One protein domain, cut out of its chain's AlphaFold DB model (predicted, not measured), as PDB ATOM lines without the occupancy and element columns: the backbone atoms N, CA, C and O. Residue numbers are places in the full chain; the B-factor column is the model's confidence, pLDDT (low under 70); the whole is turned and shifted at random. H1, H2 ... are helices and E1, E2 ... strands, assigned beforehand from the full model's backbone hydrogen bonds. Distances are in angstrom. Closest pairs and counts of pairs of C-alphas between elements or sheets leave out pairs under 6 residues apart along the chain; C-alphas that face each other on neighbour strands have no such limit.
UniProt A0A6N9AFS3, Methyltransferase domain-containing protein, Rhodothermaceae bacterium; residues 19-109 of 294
ATOM      1  N   ASP A  19      24.588 -34.870  55.974       94.12
ATOM      2  CA  ASP A  19      24.728 -33.422  56.123       94.12
ATOM      3  C   ASP A  19      24.772 -32.726  54.763       94.12
ATOM      4  O   ASP A  19      24.081 -31.727  54.582       94.12
ATOM      5  N   LYS A  20      25.454 -33.304  53.764       94.88
ATOM      6  CA  LYS A  20      25.415 -32.785  52.388       94.88
ATOM      7  C   LYS A  20      24.026 -32.837  51.772       94.88
ATOM      8  O   LYS A  20      23.650 -31.913  51.055       94.88
ATOM      9  N   VAL A  21      23.234 -33.861  52.085       94.75
ATOM     10  CA  VAL A  21      21.838 -33.889  51.644       94.75
ATOM     11  C   VAL A  21      21.044 -32.750  52.285       94.75
ATOM     12  O   VAL A  21      20.380 -32.008  51.571       94.75
ATOM     13  N   LYS A  22      21.146 -32.557  53.606       96.31
ATOM     14  CA  LYS A  22      20.465 -31.450  54.305       96.31
ATOM     15  C   LYS A  22      20.888 -30.080  53.773       96.31
ATOM     16  O   LYS A  22      20.047 -29.200  53.614       96.31
ATOM     17  N   GLU A  23      22.174 -29.909  53.474       97.12
ATOM     18  CA  GLU A  23      22.700 -28.700  52.841       97.12
ATOM     19  C   GLU A  23      22.094 -28.472  51.455       97.12
ATOM     20  O   GLU A  23      21.663 -27.356  51.177       97.12
ATOM     21  N   GLY A  24      21.984 -29.511  50.622       97.62
ATOM     22  CA  GLY A  24      21.328 -29.432  49.312       97.62
ATOM     23  C   GLY A  24      19.837 -29.087  49.398       97.62
ATOM     24  O   GLY A  24      19.351 -28.244  48.642       97.62
ATOM     25  N   LEU A  25      19.118 -29.662  50.368       97.94
ATOM     26  CA  LEU A  25      17.713 -29.328  50.638       97.94
ATOM     27  C   LEU A  25      17.558 -27.859  51.058       97.94
ATOM     28  O   LEU A  25      16.714 -27.139  50.526       97.94
ATOM     29  N   ASN A  26      18.408 -27.385  51.973       98.19
ATOM     30  CA  ASN A  26      18.375 -25.992  52.414       98.19
ATOM     31  C   ASN A  26      18.809 -25.015  51.310       98.19
ATOM     32  O   ASN A  26      18.212 -23.949  51.181       98.19
ATOM     33  N   LEU A  27      19.812 -25.371  50.501       98.56
ATOM     34  CA  LEU A  27      20.215 -24.595  49.329       98.56
ATOM     35  C   LEU A  27      19.039 -24.439  48.363       98.56
ATOM     36  O   LEU A  27      18.753 -23.327  47.930       98.56
ATOM     37  N   THR A  28      18.336 -25.530  48.061       98.50
ATOM     38  CA  THR A  28      17.189 -25.511  47.141       98.50
ATOM     39  C   THR A  28      16.063 -24.626  47.675       98.50
ATOM     40  O   THR A  28      15.601 -23.740  46.958       98.50
ATOM     41  N   ARG A  29      15.722 -24.749  48.967       98.19
ATOM     42  CA  ARG A  29      14.787 -23.836  49.649       98.19
ATOM     43  C   ARG A  29      15.192 -22.371  49.486       98.19
ATOM     44  O   ARG A  29      14.359 -21.524  49.169       98.19
ATOM     45  N   LEU A  30      16.465 -22.058  49.737       98.31
ATOM     46  CA  LEU A  30      16.970 -20.693  49.623       98.31
ATOM     47  C   LEU A  30      16.867 -20.192  48.185       98.31
ATOM     48  O   LEU A  30      16.325 -19.114  47.979       98.31
ATOM     49  N   LEU A  31      17.319 -20.964  47.197       98.31
ATOM     50  CA  LEU A  31      17.245 -20.589  45.785       98.31
ATOM     51  C   LEU A  31      15.800 -20.330  45.341       98.31
ATOM     52  O   LEU A  31      15.523 -19.280  44.770       98.31
ATOM     53  N   GLU A  32      14.865 -21.224  45.653       96.81
ATOM     54  CA  GLU A  32      13.461 -21.080  45.248       96.81
ATOM     55  C   GLU A  32      12.742 -19.921  45.960       96.81
ATOM     56  O   GLU A  32      11.826 -19.326  45.398       96.81
ATOM     57  N   SER A  33      13.195 -19.533  47.159       96.62
ATOM     58  CA  SER A  33      12.617 -18.409  47.910       96.62
ATOM     59  C   SER A  33      13.005 -17.019  47.387       96.62
ATOM     60  O   SER A  33      12.450 -16.013  47.835       96.62
ATOM     61  N   LYS A  34      13.994 -16.921  46.489       97.25
ATOM     62  CA  LYS A  34      14.632 -15.637  46.150       97.25
ATOM     63  C   LYS A  34      14.103 -15.107  44.819       97.25
ATOM     64  O   LYS A  34      13.770 -15.879  43.923       97.25
ATOM     65  N   PRO A  35      14.042 -13.777  44.637       96.06
ATOM     66  CA  PRO A  35      13.554 -13.206  43.393       96.06
ATOM     67  C   PRO A  35      14.567 -13.426  42.264       96.06
ATOM     68  O   PRO A  35      15.740 -13.051  42.381       96.06
ATOM     69  N   PHE A  36      14.083 -13.975  41.149       97.56
ATOM     70  CA  PHE A  36      14.832 -14.154  39.907       97.56
ATOM     71  C   PHE A  36      14.346 -13.172  38.839       97.56
ATOM     72  O   PHE A  36      13.148 -12.969  38.652       97.56
ATOM     73  N   ARG A  37      15.285 -12.550  38.126       96.75
ATOM     74  CA  ARG A  37      15.014 -11.574  37.062       96.75
ATOM     75  C   ARG A  37      15.500 -12.113  35.728       96.75
ATOM     76  O   ARG A  37      16.585 -12.679  35.669       96.75
ATOM     77  N   TYR A  38      14.708 -11.920  34.676       96.25
ATOM     78  CA  TYR A  38      15.061 -12.364  33.327       96.25
ATOM     79  C   TYR A  38      16.287 -11.613  32.795       96.25
ATOM     80  O   TYR A  38      16.348 -10.379  32.858       96.25
ATOM     81  N   ALA A  39      17.254 -12.350  32.253       93.12
ATOM     82  CA  ALA A  39      18.464 -11.800  31.663       93.12
ATOM     83  C   ALA A  39      18.245 -11.434  30.189       93.12
ATOM     84  O   ALA A  39      18.005 -12.288  29.342       93.12
ATOM     85  N   LYS A  40      18.382 -10.145  29.861       90.56
ATOM     86  CA  LYS A  40      18.174  -9.632  28.492       90.56
ATOM     87  C   LYS A  40      19.384  -9.796  27.567       90.56
ATOM     88  O   LYS A  40      19.279  -9.546  26.373       90.56
ATOM     89  N   THR A  41      20.542 -10.154  28.113       79.69
ATOM     90  CA  THR A  41      21.837 -10.090  27.419       79.69
ATOM     91  C   THR A  41      22.066 -11.230  26.424       79.69
ATOM     92  O   THR A  41      22.912 -11.086  25.550       79.69
ATOM     93  N   LEU A  42      21.307 -12.333  26.511       78.62
ATOM     94  CA  LEU A  42      21.366 -13.470  25.579       78.62
ATOM     95  C   LEU A  42      19.952 -14.012  25.279       78.62
ATOM     96  O   LEU A  42      19.561 -15.034  25.840       78.62
ATOM     97  N   PRO A  43      19.175 -13.366  24.388       77.12
ATOM     98  CA  PRO A  43      17.773 -13.727  24.143       77.12
ATOM     99  C   PRO A  43      17.560 -15.173  23.668       77.12
ATOM    100  O   PRO A  43      16.550 -15.783  23.996       77.12
ATOM    101  N   GLY A  44      18.523 -15.733  22.926       82.75
ATOM    102  CA  GLY A  44      18.471 -17.119  22.443       82.75
ATOM    103  C   GLY A  44      18.758 -18.176  23.511       82.75
ATOM    104  O   GLY A  44      18.648 -19.362  23.227       82.75
ATOM    105  N   ILE A  45      19.142 -17.766  24.725       85.88
ATOM    106  CA  ILE A  45      19.439 -18.662  25.847       85.88
ATOM    107  C   ILE A  45      18.711 -18.104  27.071       85.88
ATOM    108  O   ILE A  45      19.335 -17.444  27.911       85.88
ATOM    109  N   PRO A  46      17.378 -18.287  27.147       91.56
ATOM    110  CA  PRO A  46      16.571 -17.769  28.240       91.56
ATOM    111  C   PRO A  46      17.147 -18.208  29.583       91.56
ATOM    112  O   PRO A  46      17.310 -19.396  29.857       91.56
ATOM    113  N   HIS A  47      17.493 -17.237  30.416       94.94
ATOM    114  CA  HIS A  47      17.955 -17.486  31.770       94.94
ATOM    115  C   HIS A  47      17.565 -16.325  32.676       94.94
ATOM    116  O   HIS A  47      17.199 -15.232  32.232       94.94
ATOM    117  N   TRP A  48      17.648 -16.583  33.970       97.44
ATOM    118  CA  TRP A  48      17.351 -15.645  35.029       97.44
ATOM    119  C   TRP A  48      18.524 -15.560  35.988       97.44
ATOM    120  O   TRP A  48      19.389 -16.433  36.018       97.44
ATOM    121  N   TYR A  49      18.540 -14.522  36.810       97.81
ATOM    122  CA  TYR A  49      19.524 -14.380  37.870       97.81
ATOM    123  C   TYR A  49      18.919 -13.743  39.115       97.81
ATOM    124  O   TYR A  49      17.967 -12.958  39.048       97.81
ATOM    125  N   THR A  50      19.520 -14.054  40.255       98.44
ATOM    126  CA  THR A  50      19.310 -13.358  41.523       98.44
ATOM    127  C   THR A  50      20.613 -12.687  41.949       98.44
ATOM    128  O   THR A  50      21.701 -13.195  41.675       98.44
ATOM    129  N   LEU A  51      20.516 -11.507  42.562       98.06
ATOM    130  CA  LEU A  51      21.673 -10.678  42.913       98.06
ATOM    131  C   LEU A  51      21.987 -10.804  44.398       98.06
ATOM    132  O   LEU A  51      21.072 -10.702  45.211       98.06
ATOM    133  N   ARG A  52      23.275 -10.872  44.748       98.12
ATOM    134  CA  ARG A  52      23.792 -10.912  46.128       98.12
ATOM    135  C   ARG A  52      23.142  -9.883  47.051       98.12
ATOM    136  O   ARG A  52      22.805 -10.197  48.178       98.12
ATOM    137  N   LYS A  53      22.887  -8.665  46.564       97.06
ATOM    138  CA  LYS A  53      22.247  -7.587  47.344       97.06
ATOM    139  C   LYS A  53      20.814  -7.884  47.825       97.06
ATOM    140  O   LYS A  53      20.251  -7.085  48.562       97.06
ATOM    141  N   HIS A  54      20.189  -8.958  47.339       96.75
ATOM    142  CA  HIS A  54      18.855  -9.415  47.753       96.75
ATOM    143  C   HIS A  54      18.912 -10.583  48.743       96.75
ATOM    144  O   HIS A  54      17.901 -11.233  49.002       96.75
ATOM    145  N   TRP A  55      20.099 -10.870  49.259       98.06
ATOM    146  CA  TRP A  55      20.366 -11.950  50.183       98.06
ATOM    147  C   TRP A  55      20.999 -11.388  51.449       98.06
ATOM    148  O   TRP A  55      21.638 -10.335  51.417       98.06
ATOM    149  N   ASP A  56      20.852 -12.129  52.542       97.94
ATOM    150  CA  ASP A  56      21.833 -12.046  53.609       97.94
ATOM    151  C   ASP A  56      23.206 -12.492  53.067       97.94
ATOM    152  O   ASP A  56      23.293 -13.381  52.210       97.94
ATOM    153  N   LEU A  57      24.278 -11.832  53.508       97.44
ATOM    154  CA  LEU A  57      25.604 -12.029  52.924       97.44
ATOM    155  C   LEU A  57      26.153 -13.430  53.219       97.44
ATOM    156  O   LEU A  57      26.702 -14.073  52.319       97.44
ATOM    157  N   ASP A  58      25.963 -13.913  54.445       97.69
ATOM    158  CA  ASP A  58      26.436 -15.229  54.863       97.69
ATOM    159  C   ASP A  58      25.598 -16.330  54.210       97.69
ATOM    160  O   ASP A  58      26.157 -17.311  53.705       97.69
ATOM    161  N   GLU A  59      24.275 -16.138  54.103       97.88
ATOM    162  CA  GLU A  59      23.408 -17.027  53.318       97.88
ATOM    163  C   GLU A  59      23.875 -17.131  51.863       97.88
ATOM    164  O   GLU A  59      23.946 -18.234  51.312       97.88
ATOM    165  N   PHE A  60      24.201 -16.001  51.227       98.56
ATOM    166  CA  PHE A  60      24.644 -15.984  49.836       98.56
ATOM    167  C   PHE A  60      25.980 -16.708  49.668       98.56
ATOM    168  O   PHE A  60      26.096 -17.600  48.826       98.56
ATOM    169  N   HIS A  61      26.983 -16.372  50.486       98.44
ATOM    170  CA  HIS A  61      28.293 -17.019  50.430       98.44
ATOM    171  C   HIS A  61      28.183 -18.524  50.672       98.44
ATOM    172  O   HIS A  61      28.743 -19.315  49.908       98.44
ATOM    173  N   ARG A  62      27.407 -18.935  51.683       98.12
ATOM    174  CA  ARG A  62      27.187 -20.353  51.970       98.12
ATOM    175  C   ARG A  62      26.476 -21.053  50.816       98.12
ATOM    176  O   ARG A  62      26.879 -22.155  50.449       98.12
ATOM    177  N   SER A  63      25.489 -20.401  50.203       98.50
ATOM    178  CA  SER A  63      24.780 -20.939  49.038       98.50
ATOM    179  C   SER A  63      25.714 -21.145  47.848       98.50
ATOM    180  O   SER A  63      25.670 -22.197  47.220       98.50
ATOM    181  N   VAL A  64      26.609 -20.192  47.567       98.62
ATOM    182  CA  VAL A  64      27.612 -20.317  46.494       98.62
ATOM    183  C   VAL A  64      28.576 -21.478  46.752       98.62
ATOM    184  O   VAL A  64      28.916 -22.197  45.812       98.62
ATOM    185  N   ILE A  65      29.011 -21.672  48.000       98.25
ATOM    186  CA  ILE A  65      29.896 -22.783  48.379       98.25
ATOM    187  C   ILE A  65      29.190 -24.122  48.151       98.25
ATOM    188  O   ILE A  65      29.685 -24.935  47.375       98.25
ATOM    189  N   ILE A  66      28.014 -24.319  48.758       97.94
ATOM    190  CA  ILE A  66      27.264 -25.582  48.659       97.94
ATOM    191  C   ILE A  66      26.894 -25.871  47.200       97.94
ATOM    192  O   ILE A  66      27.053 -27.000  46.742       97.94
ATOM    193  N   LEU A  67      26.468 -24.850  46.445       98.12
ATOM    194  CA  LEU A  67      26.164 -24.981  45.019       98.12
ATOM    195  C   LEU A  67      27.354 -25.571  44.267       98.12
ATOM    196  O   LEU A  67      27.177 -26.517  43.513       98.12
ATOM    197  N   ARG A  68      28.568 -25.047  44.479       96.50
ATOM    198  CA  ARG A  68      29.781 -25.530  43.793       96.50
ATOM    199  C   ARG A  68      30.212 -26.919  44.255       96.50
ATOM    200  O   ARG A  68      30.755 -27.664  43.449       96.50
ATOM    201  N   GLU A  69      29.988 -27.259  45.520       95.56
ATOM    202  CA  GLU A  69      30.305 -28.582  46.070       95.56
ATOM    203  C   GLU A  69      29.371 -29.682  45.556       95.56
ATOM    204  O   GLU A  69      29.816 -30.814  45.378       95.56
ATOM    205  N   LEU A  70      28.093 -29.356  45.333       95.56
ATOM    206  CA  LEU A  70      27.073 -30.280  44.824       95.56
ATOM    207  C   LEU A  70      26.919 -30.234  43.296       95.56
ATOM    208  O   LEU A  70      26.168 -31.026  42.730       95.56
ATOM    209  N   ALA A  71      27.588 -29.292  42.638       95.06
ATOM    210  CA  ALA A  71      27.504 -29.091  41.203       95.06
ATOM    211  C   ALA A  71      28.243 -30.164  40.402       95.06
ATOM    212  O   ALA A  71      29.258 -30.726  40.815       95.06
ATOM    213  N   GLU A  72      27.769 -30.358  39.180       92.94
ATOM    214  CA  GLU A  72      28.428 -31.147  38.153       92.94
ATOM    215  C   GLU A  72      29.087 -30.218  37.127       92.94
ATOM    216  O   GLU A  72      28.664 -29.076  36.932       92.94
ATOM    217  N   GLU A  73      30.131 -30.698  36.450       93.69
ATOM    218  CA  GLU A  73      30.701 -29.962  35.321       93.69
ATOM    219  C   GLU A  73      29.774 -30.050  34.102       93.69
ATOM    220  O   GLU A  73      29.451 -31.140  33.629       93.69
ATOM    221  N   GLU A  74      29.413 -28.896  33.543       92.12
ATOM    222  CA  GLU A  74      28.715 -28.775  32.263       92.12
ATOM    223  C   GLU A  74      29.556 -27.923  31.305       92.12
ATOM    224  O   GLU A  74      30.122 -26.893  31.688       92.12
ATOM    225  N   ILE A  75      29.653 -28.349  30.044       89.94
ATOM    226  CA  ILE A  75      30.280 -27.549  28.990       89.94
ATOM    227  C   ILE A  75      29.200 -26.683  28.353       89.94
ATOM    228  O   ILE A  75      28.244 -27.190  27.773       89.94
ATOM    229  N   PHE A  76      29.402 -25.374  28.414       87.31
ATOM    230  CA  PHE A  76      28.577 -24.400  27.726       87.31
ATOM    231  C   PHE A  76      29.440 -23.645  26.712       87.31
ATOM    232  O   PHE A  76      30.419 -22.981  27.068       87.31
ATOM    233  N   PHE A  77      29.101 -23.800  25.429       86.00
ATOM    234  CA  PHE A  77      29.984 -23.492  24.300       86.00
ATOM    235  C   PHE A  77      31.352 -24.177  24.449       86.00
ATOM    236  O   PHE A  77      31.456 -25.387  24.296       86.00
ATOM    237  N   TYR A  78      32.397 -23.413  24.755       89.19
ATOM    238  CA  TYR A  78      33.770 -23.892  24.925       89.19
ATOM    239  C   TYR A  78      34.259 -23.786  26.378       89.19
ATOM    240  O   TYR A  78      35.423 -24.065  26.660       89.19
ATOM    241  N   LYS A  79      33.396 -23.359  27.312       91.19
ATOM    242  CA  LYS A  79      33.760 -23.118  28.711       91.19
ATOM    243  C   LYS A  79      33.063 -24.110  29.637       91.19
ATOM    244  O   LYS A  79      31.893 -24.434  29.458       91.19
ATOM    245  N   LYS A  80      33.795 -24.571  30.650       93.12
ATOM    246  CA  LYS A  80      33.259 -25.398  31.732       93.12
ATOM    247  C   LYS A  80      32.626 -24.528  32.812       93.12
ATOM    248  O   LYS A  80      33.222 -23.534  33.234       93.12
ATOM    249  N   TYR A  81      31.456 -24.941  33.277       94.00
ATOM    250  CA  TYR A  81      30.754 -24.354  34.410       94.00
ATOM    251  C   TYR A  81      30.426 -25.435  35.434       94.00
ATOM    252  O   TYR A  81      30.202 -26.587  35.075       94.00
ATOM    253  N   LEU A  82      30.390 -25.040  36.706       96.25
ATOM    254  CA  LEU A  82      29.831 -25.856  37.776       96.25
ATOM    255  C   LEU A  82      28.339 -25.547  37.871       96.25
ATOM    256  O   LEU A  82      27.959 -24.405  38.145       96.25
ATOM    257  N   VAL A  83      27.522 -26.561  37.609       96.81
ATOM    258  CA  VAL A  83      26.071 -26.460  37.520       96.81
ATOM    259  C   VAL A  83      25.422 -27.388  38.540       96.81
ATOM    260  O   VAL A  83      25.611 -28.601  38.514       96.81
ATOM    261  N   PHE A  84      24.622 -26.813  39.431       97.69
ATOM    262  CA  PHE A  84      23.796 -27.549  40.381       97.69
ATOM    263  C   PHE A  84      22.387 -27.726  39.809       97.69
ATOM    264  O   PHE A  84      21.738 -26.737  39.473       97.69
ATOM    265  N   GLY A  85      21.920 -28.967  39.669       97.31
ATOM    266  CA  GLY A  85      20.544 -29.266  39.269       97.31
ATOM    267  C   GLY A  85      19.628 -29.393  40.483       97.31
ATOM    268  O   GLY A  85      19.955 -30.126  41.417       97.31
ATOM    269  N   ALA A  86      18.486 -28.705  40.455       97.94
ATOM    270  CA  ALA A  86      17.439 -28.875  41.451       97.94
ATOM    271  C   ALA A  86      16.036 -28.664  40.878       97.94
ATOM    272  O   ALA A  86      15.756 -27.616  40.302       97.94
ATOM    273  N   ASN A  87      15.163 -29.657  41.075       97.56
ATOM    274  CA  ASN A  87      13.718 -29.596  40.820       97.56
ATOM    275  C   ASN A  87      13.350 -29.081  39.412       97.56
ATOM    276  O   ASN A  87      12.468 -28.247  39.252       97.56
ATOM    277  N   GLY A  88      14.054 -29.563  38.382       96.94
ATOM    278  CA  GLY A  88      13.819 -29.176  36.983       96.94
ATOM    279  C   GLY A  88      14.553 -27.910  36.536       96.94
ATOM    280  O   GLY A  88      14.529 -27.561  35.359       96.94
ATOM    281  N   GLU A  89      15.280 -27.254  37.436       97.88
ATOM    282  CA  GLU A  89      16.093 -26.075  37.152       97.88
ATOM    283  C   GLU A  89      17.586 -26.385  37.326       97.88
ATOM    284  O   GLU A  89      17.989 -27.325  38.018       97.88
ATOM    285  N   LYS A  90      18.437 -25.579  36.694       97.12
ATOM    286  CA  LYS A  90      19.887 -25.610  36.880       97.12
ATOM    287  C   LYS A  90      20.409 -24.249  37.311       97.12
ATOM    288  O   LYS A  90      19.999 -23.226  36.768       97.12
ATOM    289  N   TYR A  91      21.341 -24.253  38.256       98.50
ATOM    290  CA  TYR A  91      21.877 -23.072  38.923       98.50
ATOM    291  C   TYR A  91      23.395 -23.006  38.783       98.50
ATOM    292  O   TYR A  91      24.078 -24.018  38.935       98.50
ATOM    293  N   TRP A  92      23.942 -21.819  38.520       98.19
ATOM    294  CA  TRP A  92      25.393 -21.639  38.393       98.19
ATOM    295  C   TRP A  92      25.852 -20.228  38.754       98.19
ATOM    296  O   TRP A  92      25.090 -19.262  38.707       98.19
ATOM    297  N   THR A  93      27.141 -20.095  39.063       97.75
ATOM    298  CA  THR A  93      27.828 -18.799  39.153       97.75
ATOM    299  C   THR A  93      28.786 -18.626  37.975       97.75
ATOM    300  O   THR A  93      29.099 -19.570  37.252       97.75
ATOM    301  N   MET A  94      29.311 -17.414  37.782       95.06
ATOM    302  CA  MET A  94      30.264 -17.129  36.696       95.06
ATOM    303  C   MET A  94      31.704 -17.608  36.973       95.06
ATOM    304  O   MET A  94      32.577 -17.432  36.120       95.06
ATOM    305  N   GLY A  95      31.951 -18.220  38.139       93.75
ATOM    306  CA  GLY A  95      33.254 -18.771  38.536       93.75
ATOM    307  C   GLY A  95      34.174 -17.826  39.320       93.75
ATOM    308  O   GLY A  95      35.291 -18.217  39.634       93.75
ATOM    309  N   ALA A  96      33.726 -16.614  39.669       96.62
ATOM    310  CA  ALA A  96      34.488 -15.701  40.528       96.62
ATOM    311  C   ALA A  96      34.730 -16.296  41.938       96.62
ATOM    312  O   ALA A  96      33.964 -17.171  42.368       96.62
ATOM    313  N   PRO A  97      35.743 -15.831  42.693       97.75
ATOM    314  CA  PRO A  97      35.854 -16.098  44.130       97.75
ATOM    315  C   PRO A  97      34.535 -15.833  44.882       97.75
ATOM    316  O   PRO A  97      33.686 -15.075  44.409       97.75
ATOM    317  N   VAL A  98      34.305 -16.514  46.010       97.75
ATOM    318  CA  VAL A  98      33.006 -16.475  46.722       97.75
ATOM    319  C   VAL A  98      32.637 -15.044  47.133       97.75
ATOM    320  O   VAL A  98      31.532 -14.597  46.841       97.75
ATOM    321  N   ASP A  99      33.591 -14.316  47.706       97.25
ATOM    322  CA  ASP A  99      33.500 -12.912  48.132       97.25
ATOM    323  C   ASP A  99      33.295 -11.918  46.971       97.25
ATOM    324  O   ASP A  99      32.747 -10.827  47.151       97.25
ATOM    325  N   GLN A 100      33.685 -12.314  45.758       98.06
ATOM    326  CA  GLN A 100      33.523 -11.539  44.524       98.06
ATOM    327  C   GLN A 100      32.313 -11.978  43.690       98.06
ATOM    328  O   GLN A 100      32.016 -11.384  42.654       98.06
ATOM    329  N   THR A 101      31.606 -13.034  44.095       98.25
ATOM    330  CA  THR A 101      30.435 -13.513  43.359       98.25
ATOM    331  C   THR A 101      29.262 -12.564  43.606       98.25
ATOM    332  O   THR A 101      28.858 -12.344  44.743       98.25
ATOM    333  N   GLU A 102      28.686 -12.009  42.540       97.94
ATOM    334  CA  GLU A 102      27.598 -11.024  42.657       97.94
ATOM    335  C   GLU A 102      26.208 -11.584  42.352       97.94
ATOM    336  O   GLU A 102      25.201 -10.961  42.699       97.94
ATOM    337  N   LEU A 103      26.137 -12.736  41.686       97.94
ATOM    338  CA  LEU A 103      24.883 -13.324  41.236       97.94
ATOM    339  C   LEU A 103      24.940 -14.849  41.157       97.94
ATOM    340  O   LEU A 103      26.011 -15.445  41.003       97.94
ATOM    341  N   ILE A 104      23.756 -15.449  41.223       98.56
ATOM    342  CA  ILE A 104      23.501 -16.850  40.889       98.56
ATOM    343  C   ILE A 104      22.511 -16.846  39.726       98.56
ATOM    344  O   ILE A 104      21.455 -16.213  39.805       98.56
ATOM    345  N   ASN A 105      22.868 -17.521  38.641       97.94
ATOM    346  CA  ASN A 105      22.009 -17.706  37.481       97.94
ATOM    347  C   ASN A 105      21.137 -18.952  37.641       97.94
ATOM    348  O   ASN A 105      21.502 -19.876  38.370       97.94
ATOM    349  N   ARG A 106      20.024 -18.980  36.909       97.62
ATOM    350  CA  ARG A 106      19.111 -20.113  36.785       97.62
ATOM    351  C   ARG A 106      18.556 -20.228  35.367       97.62
ATOM    352  O   ARG A 106      18.286 -19.214  34.724       97.62
ATOM    353  N   THR A 107      18.346 -21.447  34.897       96.25
ATOM    354  CA  THR A 107      17.482 -21.749  33.748       96.25
ATOM    355  C   THR A 107      16.910 -23.155  33.891       96.25
ATOM    356  O   THR A 107      17.426 -23.944  34.684       96.25
ATOM    357  N   THR A 108      15.890 -23.486  33.106       95.25
ATOM    358  CA  THR A 108      15.312 -24.829  33.076       95.25
ATOM    359  C   THR A 108      16.376 -25.850  32.670       95.25
ATOM    360  O   THR A 108      17.178 -25.627  31.754       95.25
ATOM    361  N   LYS A 109      16.425 -26.978  33.380       94.88
ATOM    362  CA  LYS A 109      17.350 -28.070  33.092       94.88
ATOM    363  C   LYS A 109      16.734 -28.979  32.035       94.88
ATOM    364  O   LYS A 109      15.680 -29.568  32.235       94.88
TER     365      LYS A 109
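This is residues 19 to 109 of the 294 residues of the protein "Methyltransferase domain-containing protein" of Rhodothermaceae bacterium (UniProt A0A6N9AFS3). A strongly twisted wall of five strands has two helices, H1 and H2, packed over one face, and the other face has no named helix. The helices run across the strands and stand at a steep angle to each other, while a long loop, residues 33 to 47, leads from H1 back to the edge strand E1. The printed part has 91 residues, with two named helices and five named strands in the order H1 E1 H2 E2 E3 E4 E5. The sheet order is E1 E5 E4 E3 E2, all antiparallel, and the class is mixed, helices and strands. The whole is compact, with a radius of gyration of the C-alphas of 12.4 A and spans of 36 by 26 by 25 A.

Start with H1, residues 19 to 32, which touches H2, residues 57 to 70; their closest C-alphas, Leu 27 and Ser 63, are 5.9 A apart. They run opposite ways at a steep tilt of 60 degrees. In both, every O i to N i+4 pair is within hydrogen-bond range. Next find E1, residues 48 to 51, an edge strand beside E5, residues 103 to 108; N 48 and O 106 are 2.8 A apart, within hydrogen-bond range. Residues 37 to 38 pair antiparallel with residues 48 to 49 of E1. From H2 go on to E2, residues 72 to 76, the other edge strand, which forms a hairpin with E3, residues 79 to 86; N 74 and O 81 are 2.9 A apart. E3 and E4, residues 89 to 92, form a hairpin, with N 91 and O 84 at 2.8 A. E4 and E5 form another, with N 105 and O 92 at 2.8 A. E2 E3 E4 E5 are a meander, each strand the antiparallel neighbour of the one before. E3 is staggered: residues 79 to 83 pair with E2, residues 83 to 86 with E4. H1 and H2 lie on the same face of the sheet, in two layers, helices over strands, at heights of 10.9 A and 9.5 A. The closest C-alphas of H2 and E3, Leu 67 and Phe 84, are 5.8 A apart.

Find C-alpha 19 at (24.728, -33.422, 56.123); from there H1 runs 19.9 A. E1 spans 10.3 A. At C-alpha 57, (25.604, -12.029, 52.924), H2 begins and runs 20.0 A. E2 spans 12.4 A, E3 21.5 A and E4 10.4 A. E5 runs 17.0 A to C-alpha 108 at (15.312, -24.829, 33.076).

The C-alphas farthest apart, of Asp 19 and Pro 43, are 38.2 A apart. The link from H1 to E1 is long. The printed part has no cut, and no printed residue is under 70 in pLDDT.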